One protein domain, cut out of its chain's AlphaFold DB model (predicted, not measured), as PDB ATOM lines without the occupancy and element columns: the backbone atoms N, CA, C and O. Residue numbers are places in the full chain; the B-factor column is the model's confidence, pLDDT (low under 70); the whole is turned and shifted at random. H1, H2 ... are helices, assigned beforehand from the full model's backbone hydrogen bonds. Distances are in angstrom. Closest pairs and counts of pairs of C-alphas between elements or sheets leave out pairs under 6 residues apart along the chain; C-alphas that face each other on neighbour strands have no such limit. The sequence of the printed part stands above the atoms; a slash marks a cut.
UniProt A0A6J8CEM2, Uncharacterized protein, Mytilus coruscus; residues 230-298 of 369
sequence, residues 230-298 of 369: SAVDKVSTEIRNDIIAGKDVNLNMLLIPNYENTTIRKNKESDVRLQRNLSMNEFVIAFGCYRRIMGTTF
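What this domain is: This is residues 230 to 298 of the 369 residues of an uncharacterized protein of Mytilus coruscus (UniProt A0A6J8CEM2). One long helix, H4, makes one side of the domain, with the shorter H1 packed crosswise on its later part and the tiny H2 packed on its earlier half. Beyond H2, away from H4, a long loop leads to the short H3, and residues 263 to 272 stick out there. The printed part has 69 residues with four named helices, H1, H2, H3 and H4 in chain order, and no named strand. The class is all helix, though the helices hold 34 of the 69 residues, under half. The whole is compact, with a radius of gyration of the C-alphas of 11.8 A and spans of 31 by 26 by 22 A.

Where its parts are: H1 is residues 237 to 244, 10.4 A long, and begins at C-alpha 237 at (24.703, -25.884, -6.351). H2 is residues 252 to 255, and H3 is residues 272 to 275. H4 is residues 280 to 297, 25.7 A long, from C-alpha 280 at (41.724, -32.046, 11.455) to C-alpha 297 at (35.459, -18.276, -9.370).

How they stand to each other: H1 touches H4 at residues 290 to 297 alone, and their lines are about perpendicular, at 81 degrees; their closest C-alphas, of Ile 244 and Met 294, are 6.5 A apart. H2 touches H4 at residues 282 to 290 alone; their closest C-alphas, of Leu 254 and Ala 286, are 5.6 A apart. H2 and H3 only just touch, with 3 pairs of C-alphas within 8 A, the closest those of Asn 252 and Leu 274 at 5.4 A. H1 and H2 are only just apart, at 8.1 A, and H3 is apart from H1 and from H4. Every O i to N i+4 pair is within hydrogen-bond range in H1, and 13 of 14 in H4; H2 and H3 are too short for such a pair.

The domain as a whole: The two C-alphas farthest apart, of Ser 230 and Lys 266, are 33.0 A apart. The printed part has no cut. The link from H2 to H3 is long, with 16 residues; H1 to H2 is short and H3 to H4 tight. The mean pLDDT of the printed part is 85.0, and residues 230 to 233 and 261 to 269 are under 70.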
ATOM      1  N   SER A 230      35.680 -38.488 -10.451       49.47
ATOM      2  CA  SER A 230      36.703 -37.680  -9.768       49.47
ATOM      3  C   SER A 230      36.386 -36.184  -9.693       49.47
ATOM      4  O   SER A 230      37.136 -35.443  -9.061       49.47
ATOM      5  N   ALA A 231      35.310 -35.719 -10.328       52.91
ATOM      6  CA  ALA A 231      34.974 -34.296 -10.374       52.91
ATOM      7  C   ALA A 231      33.470 -34.010 -10.294       52.91
ATOM      8  O   ALA A 231      33.060 -32.874 -10.529       52.91
ATOM      9  N   VAL A 232      32.638 -35.004  -9.944       56.25
ATOM     10  CA  VAL A 232      31.254 -34.715  -9.546       56.25
ATOM     11  C   VAL A 232      31.340 -34.096  -8.165       56.25
ATOM     12  O   VAL A 232      31.395 -34.759  -7.132       56.25
ATOM     13  N   ASP A 233      31.521 -32.792  -8.212       62.00
ATOM     14  CA  ASP A 233      31.751 -31.904  -7.103       62.00
ATOM     15  C   ASP A 233      30.540 -32.079  -6.162       62.00
ATOM     16  O   ASP A 233      29.411 -31.716  -6.483       62.00
ATOM     17  N   LYS A 234      30.752 -32.815  -5.058       81.25
ATOM     18  CA  LYS A 234      29.696 -33.415  -4.204       81.25
ATOM     19  C   LYS A 234      28.834 -32.385  -3.466       81.25
ATOM     20  O   LYS A 234      27.925 -32.738  -2.719       81.25
ATOM     21  N   VAL A 235      29.173 -31.118  -3.654       88.25
ATOM     22  CA  VAL A 235      28.562 -29.954  -3.040       88.25
ATOM     23  C   VAL A 235      27.386 -29.513  -3.898       88.25
ATOM     24  O   VAL A 235      27.551 -29.294  -5.105       88.25
ATOM     25  N   SER A 236      26.221 -29.359  -3.269       90.25
ATOM     26  CA  SER A 236      25.015 -28.850  -3.923       90.25
ATOM     27  C   SER A 236      25.250 -27.457  -4.515       90.25
ATOM     28  O   SER A 236      26.037 -26.656  -4.002       90.25
ATOM     29  N   THR A 237      24.576 -27.160  -5.623       90.25
ATOM     30  CA  THR A 237      24.703 -25.884  -6.351       90.25
ATOM     31  C   THR A 237      24.356 -24.681  -5.475       90.25
ATOM     32  O   THR A 237      25.005 -23.644  -5.558       90.25
ATOM     33  N   GLU A 238      23.389 -24.838  -4.576       91.25
ATOM     34  CA  GLU A 238      22.981 -23.822  -3.604       91.25
ATOM     35  C   GLU A 238      24.113 -23.439  -2.650       91.25
ATOM     36  O   GLU A 238      24.376 -22.254  -2.453       91.25
ATOM     37  N   ILE A 239      24.814 -24.434  -2.094       92.12
ATOM     38  CA  ILE A 239      25.953 -24.193  -1.202       92.12
ATOM     39  C   ILE A 239      27.083 -23.500  -1.964       92.12
ATOM     40  O   ILE A 239      27.699 -22.577  -1.434       92.12
ATOM     41  N   ARG A 240      27.340 -23.895  -3.218       93.00
ATOM     42  CA  ARG A 240      28.352 -23.213  -4.040       93.00
ATOM     43  C   ARG A 240      27.999 -21.756  -4.280       93.00
ATOM     44  O   ARG A 240      28.870 -20.907  -4.149       93.00
ATOM     45  N   ASN A 241      26.738 -21.463  -4.586       93.62
ATOM     46  CA  ASN A 241      26.282 -20.091  -4.778       93.62
ATOM     47  C   ASN A 241      26.411 -19.270  -3.491       93.62
ATOM     48  O   ASN A 241      26.809 -18.110  -3.554       93.62
ATOM     49  N   ASP A 242      26.124 -19.860  -2.327       94.06
ATOM     50  CA  ASP A 242      26.328 -19.193  -1.039       94.06
ATOM     51  C   ASP A 242      27.825 -18.915  -0.772       94.06
ATOM     52  O   ASP A 242      28.156 -17.809  -0.345       94.06
ATOM     53  N   ILE A 243      28.729 -19.849  -1.103       94.62
ATOM     54  CA  ILE A 243      30.192 -19.648  -1.022       94.62
ATOM     55  C   ILE A 243      30.647 -18.524  -1.958       94.62
ATOM     56  O   ILE A 243      31.368 -17.622  -1.538       94.62
ATOM     57  N   ILE A 244      30.210 -18.556  -3.219       95.06
ATOM     58  CA  ILE A 244      30.579 -17.561  -4.236       95.06
ATOM     59  C   ILE A 244      30.070 -16.168  -3.851       95.06
ATOM     60  O   ILE A 244      30.769 -15.179  -4.056       95.06
ATOM     61  N   ALA A 245      28.883 -16.092  -3.248       95.19
ATOM     62  CA  ALA A 245      28.324 -14.854  -2.716       95.19
ATOM     63  C   ALA A 245      29.053 -14.342  -1.457       95.19
ATOM     64  O   ALA A 245      28.690 -13.285  -0.944       95.19
ATOM     65  N   GLY A 246      30.044 -15.077  -0.939       92.19
ATOM     66  CA  GLY A 246      30.795 -14.711   0.259       92.19
ATOM     67  C   GLY A 246      30.000 -14.865   1.553       92.19
ATOM     68  O   GLY A 246      30.311 -14.196   2.534       92.19
ATOM     69  N   LYS A 247      28.958 -15.705   1.569       93.50
ATOM     70  CA  LYS A 247      28.212 -15.991   2.800       93.50
ATOM     71  C   LYS A 247      28.968 -16.988   3.663       93.50
ATOM     72  O   LYS A 247      29.606 -17.908   3.153       93.50
ATOM     73  N   ASP A 248      28.786 -16.868   4.971       89.94
ATOM     74  CA  ASP A 248      29.302 -17.844   5.921       89.94
ATOM     75  C   ASP A 248      28.598 -19.192   5.736       89.94
ATOM     76  O   ASP A 248      27.384 -19.334   5.937       89.94
ATOM     77  N   VAL A 249      29.376 -20.200   5.344       92.12
ATOM     78  CA  VAL A 249      28.914 -21.577   5.173       92.12
ATOM     79  C   VAL A 249      29.596 -22.462   6.206       92.12
ATOM     80  O   VAL A 249      30.814 -22.439   6.369       92.12
ATOM     81  N   ASN A 250      28.808 -23.290   6.891       93.12
ATOM     82  CA  ASN A 250      29.349 -24.292   7.797       93.12
ATOM     83  C   ASN A 250      30.066 -25.384   6.986       93.12
ATOM     84  O   ASN A 250      29.444 -26.091   6.191       93.12
ATOM     85  N   LEU A 251      31.370 -25.551   7.216       93.75
ATOM     86  CA  LEU A 251      32.213 -26.523   6.513       93.75
ATOM     87  C   LEU A 251      31.729 -27.976   6.663       93.75
ATOM     88  O   LEU A 251      31.960 -28.780   5.759       93.75
ATOM     89  N   ASN A 252      30.995 -28.314   7.733       93.81
ATOM     90  CA  ASN A 252      30.369 -29.633   7.879       93.81
ATOM     91  C   ASN A 252      29.409 -29.958   6.724       93.81
ATOM     92  O   ASN A 252      29.295 -31.121   6.336       93.81
ATOM     93  N   MET A 253      28.760 -28.947   6.131       93.12
ATOM     94  CA  MET A 253      27.850 -29.134   4.995       93.12
ATOM     95  C   MET A 253      28.578 -29.663   3.754       93.12
ATOM     96  O   MET A 253      27.989 -30.398   2.968       93.12
ATOM     97  N   LEU A 254      29.865 -29.337   3.589       93.25
ATOM     98  CA  LEU A 254      30.676 -29.777   2.445       93.25
ATOM     99  C   LEU A 254      31.086 -31.248   2.538       93.25
ATOM    100  O   LEU A 254      31.485 -31.847   1.540       93.25
ATOM    101  N   LEU A 255      30.998 -31.832   3.733       92.94
ATOM    102  CA  LEU A 255      31.336 -33.231   3.978       92.94
ATOM    103  C   LEU A 255      30.141 -34.167   3.825       92.94
ATOM    104  O   LEU A 255      30.338 -35.375   3.701       92.94
ATOM    105  N   ILE A 256      28.916 -33.633   3.838       90.94
ATOM    106  CA  ILE A 256      27.694 -34.419   3.689       90.94
ATOM    107  C   ILE A 256      27.325 -34.444   2.199       90.94
ATOM    108  O   ILE A 256      26.974 -33.403   1.640       90.94
ATOM    109  N   PRO A 257      27.393 -35.607   1.526       86.31
ATOM    110  CA  PRO A 257      27.034 -35.697   0.116       86.31
ATOM    111  C   PRO A 257      25.575 -35.293  -0.109       86.31
ATOM    112  O   PRO A 257      24.701 -35.731   0.638       86.31
ATOM    113  N   ASN A 258      25.316 -34.512  -1.162       82.56
ATOM    114  CA  ASN A 258      23.966 -34.090  -1.564       82.56
ATOM    115  C   ASN A 258      23.186 -33.349  -0.463       82.56
ATOM    116  O   ASN A 258      21.968 -33.475  -0.365       82.56
ATOM    117  N   TYR A 259      23.877 -32.583   0.383       86.56
ATOM    118  CA  TYR A 259      23.209 -31.741   1.367       86.56
ATOM    119  C   TYR A 259      22.460 -30.591   0.666       86.56
ATOM    120  O   TYR A 259      23.077 -29.646   0.163       86.56
ATOM    121  N   GLU A 260      21.131 -30.676   0.606       79.31
ATOM    122  CA  GLU A 260      20.259 -29.620   0.077       79.31
ATOM    123  C   GLU A 260      19.886 -28.611   1.167       79.31
ATOM    124  O   GLU A 260      19.578 -28.968   2.307       79.31
ATOM    125  N   ASN A 261      19.917 -27.323   0.820       69.25
ATOM    126  CA  ASN A 261      19.741 -26.227   1.775       69.25
ATOM    127  C   ASN A 261      18.265 -25.776   1.879       69.25
ATOM    128  O   ASN A 261      17.920 -24.917   2.698       69.25
ATOM    129  N   THR A 262      17.389 -26.341   1.043       62.09
ATOM    130  CA  THR A 262      16.028 -25.859   0.747       62.09
ATOM    131  C   THR A 262      15.052 -25.940   1.918       62.09
ATOM    132  O   THR A 262      14.245 -25.028   2.096       62.09
ATOM    133  N   THR A 263      15.133 -26.961   2.770       53.50
ATOM    134  CA  THR A 263      14.232 -27.122   3.932       53.50
ATOM    135  C   THR A 263      14.832 -26.633   5.251       53.50
ATOM    136  O   THR A 263      14.101 -26.322   6.192       53.50
ATOM    137  N   ILE A 264      16.156 -26.486   5.327       54.28
ATOM    138  CA  ILE A 264      16.874 -26.301   6.598       54.28
ATOM    139  C   ILE A 264      17.054 -24.823   6.956       54.28
ATOM    140  O   ILE A 264      17.211 -24.501   8.128       54.28
ATOM    141  N   ARG A 265      16.900 -23.880   6.015       58.72
ATOM    142  CA  ARG A 265      16.926 -22.441   6.354       58.72
ATOM    143  C   ARG A 265      15.849 -22.023   7.366       58.72
ATOM    144  O   ARG A 265      16.039 -21.009   8.026       58.72
ATOM    145  N   LYS A 266      14.770 -22.802   7.521       60.59
ATOM    146  CA  LYS A 266      13.733 -22.563   8.540       60.59
ATOM    147  C   LYS A 266      13.990 -23.285   9.873       60.59
ATOM    148  O   LYS A 266      13.534 -22.793  10.892       60.59
ATOM    149  N   ASN A 267      14.775 -24.369   9.880       59.25
ATOM    150  CA  ASN A 267      15.092 -25.188  11.066       59.25
ATOM    151  C   ASN A 267      16.614 -25.336  11.268       59.25
ATOM    152  O   ASN A 267      17.117 -26.421  11.581       59.25
ATOM    153  N   LYS A 268      17.350 -24.239  11.040       57.25
ATOM    154  CA  LYS A 268      18.808 -24.193  10.818       57.25
ATOM    155  C   LYS A 268      19.655 -24.697  11.996       57.25
ATOM    156  O   LYS A 268      20.847 -24.923  11.831       57.25
ATOM    157  N   GLU A 269      19.037 -24.916  13.150       59.25
ATOM    158  CA  GLU A 269      19.701 -25.319  14.391       59.25
ATOM    159  C   GLU A 269      19.543 -26.799  14.754       59.25
ATOM    160  O   GLU A 269      20.124 -27.225  15.743       59.25
ATOM    161  N   SER A 270      18.814 -27.614  13.985       72.62
ATOM    162  CA  SER A 270      18.475 -28.978  14.439       72.62
ATOM    163  C   SER A 270      19.345 -30.118  13.891       72.62
ATOM    164  O   SER A 270      19.307 -31.215  14.450       72.62
ATOM    165  N   ASP A 271      20.146 -29.910  12.835       82.81
ATOM    166  CA  ASP A 271      20.977 -31.004  12.311       82.81
ATOM    167  C   ASP A 271      22.224 -31.206  13.185       82.81
ATOM    168  O   ASP A 271      23.218 -30.482  13.087       82.81
ATOM    169  N   VAL A 272      22.175 -32.245  14.021       87.69
ATOM    170  CA  VAL A 272      23.262 -32.683  14.913       87.69
ATOM    171  C   VAL A 272      24.583 -32.874  14.155       87.69
ATOM    172  O   VAL A 272      25.660 -32.633  14.700       87.69
ATOM    173  N   ARG A 273      24.535 -33.249  12.869       87.38
ATOM    174  CA  ARG A 273      25.742 -33.454  12.052       87.38
ATOM    175  C   ARG A 273      26.467 -32.149  11.736       87.38
ATOM    176  O   ARG A 273      27.670 -32.192  11.489       87.38
ATOM    177  N   LEU A 274      25.765 -31.015  11.736       89.69
ATOM    178  CA  LEU A 274      26.357 -29.696  11.513       89.69
ATOM    179  C   LEU A 274      26.938 -29.076  12.783       89.69
ATOM    180  O   LEU A 274      27.818 -28.220  12.681       89.69
ATOM    181  N   GLN A 275      26.464 -29.513  13.951       89.94
ATOM    182  CA  GLN A 275      26.924 -29.035  15.256       89.94
ATOM    183  C   GLN A 275      28.216 -29.715  15.729       89.94
ATOM    184  O   GLN A 275      28.837 -29.267  16.690       89.94
ATOM    185  N   ARG A 276      28.635 -30.808  15.080       92.00
ATOM    186  CA  ARG A 276      29.850 -31.523  15.479       92.00
ATOM    187  C   ARG A 276      31.104 -30.713  15.152       92.00
ATOM    188  O   ARG A 276      31.207 -30.100  14.090       92.00
ATOM    189  N   ASN A 277      32.098 -30.793  16.031       92.25
ATOM    190  CA  ASN A 277      33.427 -30.271  15.740       92.25
ATOM    191  C   ASN A 277      34.079 -31.104  14.629       92.25
ATOM    192  O   ASN A 277      34.043 -32.337  14.661       92.25
ATOM    193  N   LEU A 278      34.676 -30.424  13.655       92.31
ATOM    194  CA  LEU A 278      35.444 -31.057  12.587       92.31
ATOM    195  C   LEU A 278      36.757 -31.599  13.147       92.31
ATOM    196  O   LEU A 278      37.494 -30.879  13.823       92.31
ATOM    197  N   SER A 279      37.083 -32.852  12.832       92.75
ATOM    198  CA  SER A 279      38.453 -33.333  13.023       92.75
ATOM    199  C   SER A 279      39.407 -32.643  12.038       92.75
ATOM    200  O   SER A 279      38.988 -32.120  11.006       92.75
ATOM    201  N   MET A 280      40.712 -32.672  12.318       88.31
ATOM    202  CA  MET A 280      41.724 -32.046  11.455       88.31
ATOM    203  C   MET A 280      41.655 -32.540  10.002       88.31
ATOM    204  O   MET A 280      41.676 -31.747   9.065       88.31
ATOM    205  N   ASN A 281      41.520 -33.855   9.808       91.62
ATOM    206  CA  ASN A 281      41.425 -34.446   8.473       91.62
ATOM    207  C   ASN A 281      40.167 -33.967   7.739       91.62
ATOM    208  O   ASN A 281      40.213 -33.651   6.553       91.62
ATOM    209  N   GLU A 282      39.047 -33.872   8.451       93.12
ATOM    210  CA  GLU A 282      37.784 -33.388   7.901       93.12
ATOM    211  C   GLU A 282      37.835 -31.903   7.556       93.12
ATOM    212  O   GLU A 282      37.348 -31.516   6.497       93.12
ATOM    213  N   PHE A 283      38.476 -31.086   8.397       93.62
ATOM    214  CA  PHE A 283      38.729 -29.680   8.101       93.62
ATOM    215  C   PHE A 283      39.551 -29.528   6.821       93.62
ATOM    216  O   PHE A 283      39.151 -28.781   5.935       93.62
ATOM    217  N   VAL A 284      40.655 -30.270   6.675       92.12
ATOM    218  CA  VAL A 284      41.501 -30.206   5.469       92.12
ATOM    219  C   VAL A 284      40.712 -30.589   4.213       92.12
ATOM    220  O   VAL A 284      40.847 -29.932   3.181       92.12
ATOM    221  N   ILE A 285      39.853 -31.610   4.292       93.25
ATOM    222  CA  ILE A 285      39.008 -32.035   3.166       93.25
ATOM    223  C   ILE A 285      37.941 -30.977   2.848       93.25
ATOM    224  O   ILE A 285      37.803 -30.577   1.689       93.25
ATOM    225  N   ALA A 286      37.202 -30.510   3.859       94.12
ATOM    226  CA  ALA A 286      36.138 -29.523   3.694       94.12
ATOM    227  C   ALA A 286      36.690 -28.192   3.170       94.12
ATOM    228  O   ALA A 286      36.174 -27.643   2.195       94.12
ATOM    229  N   PHE A 287      37.787 -27.714   3.760       94.44
ATOM    230  CA  PHE A 287      38.468 -26.497   3.338       94.44
ATOM    231  C   PHE A 287      39.073 -26.647   1.940       94.44
ATOM    232  O   PHE A 287      38.958 -25.739   1.125       94.44
ATOM    233  N   GLY A 288      39.646 -27.806   1.604       93.50
ATOM    234  CA  GLY A 288      40.116 -28.081   0.244       93.50
ATOM    235  C   GLY A 288      38.988 -28.021  -0.791       93.50
ATOM    236  O   GLY A 288      39.187 -27.520  -1.900       93.50
ATOM    237  N   CYS A 289      37.785 -28.478  -0.428       93.62
ATOM    238  CA  CYS A 289      36.606 -28.356  -1.280       93.62
ATOM    239  C   CYS A 289      36.156 -26.894  -1.430       93.62
ATOM    240  O   CYS A 289      35.944 -26.437  -2.553       93.62
ATOM    241  N   TYR A 290      36.085 -26.151  -0.321       95.12
ATOM    242  CA  TYR A 290      35.800 -24.713  -0.314       95.12
ATOM    243  C   TYR A 290      36.790 -23.937  -1.193       95.12
ATOM    244  O   TYR A 290      36.385 -23.169  -2.067       95.12
ATOM    245  N   ARG A 291      38.091 -24.204  -1.034       94.00
ATOM    246  CA  ARG A 291      39.165 -23.588  -1.816       94.00
ATOM    247  C   ARG A 291      39.022 -23.878  -3.302       94.00
ATOM    248  O   ARG A 291      39.240 -22.982  -4.104       94.00
ATOM    249  N   ARG A 292      38.638 -25.098  -3.689       94.06
ATOM    250  CA  ARG A 292      38.408 -25.436  -5.101       94.06
ATOM    251  C   ARG A 292      37.278 -24.597  -5.699       94.06
ATOM    252  O   ARG A 292      37.472 -24.035  -6.769       94.06
ATOM    253  N   ILE A 293      36.151 -24.469  -4.994       94.12
ATOM    254  CA  ILE A 293      34.984 -23.682  -5.436       94.12
ATOM    255  C   ILE A 293      35.324 -22.184  -5.520       94.12
ATOM    256  O   ILE A 293      34.982 -21.504  -6.493       94.12
ATOM    257  N   MET A 294      36.028 -21.661  -4.514       93.88
ATOM    258  CA  MET A 294      36.481 -20.269  -4.523       93.88
ATOM    259  C   MET A 294      37.517 -20.026  -5.614       93.88
ATOM    260  O   MET A 294      37.410 -19.047  -6.339       93.88
ATOM    261  N   GLY A 295      38.468 -20.938  -5.795       94.06
ATOM    262  CA  GLY A 295      39.537 -20.825  -6.779       94.06
ATOM    263  C   GLY A 295      39.069 -20.911  -8.227       94.06
ATOM    264  O   GLY A 295      39.699 -20.306  -9.092       94.06
ATOM    265  N   THR A 296      37.962 -21.611  -8.501       93.75
ATOM    266  CA  THR A 296      37.341 -21.604  -9.836       93.75
ATOM    267  C   THR A 296      36.692 -20.266 -10.172       93.75
ATOM    268  O   THR A 296      36.649 -19.900 -11.341       93.75
ATOM    269  N   THR A 297      36.200 -19.534  -9.167       95.44
ATOM    270  CA  THR A 297      35.459 -18.276  -9.370       95.44
ATOM    271  C   THR A 297      36.350 -17.043  -9.203       95.44
ATOM    272  O   THR A 297      36.219 -16.070  -9.938       95.44
ATOM    273  N   PHE A 298      37.303 -17.102  -8.272       95.94
ATOM    274  CA  PHE A 298      38.222 -16.025  -7.908       95.94
ATOM    275  C   PHE A 298      39.673 -16.540  -7.883       95.94
ATOM    276  O   PHE A 298      40.252 -16.713  -6.806       95.94
TER     277      PHE A 298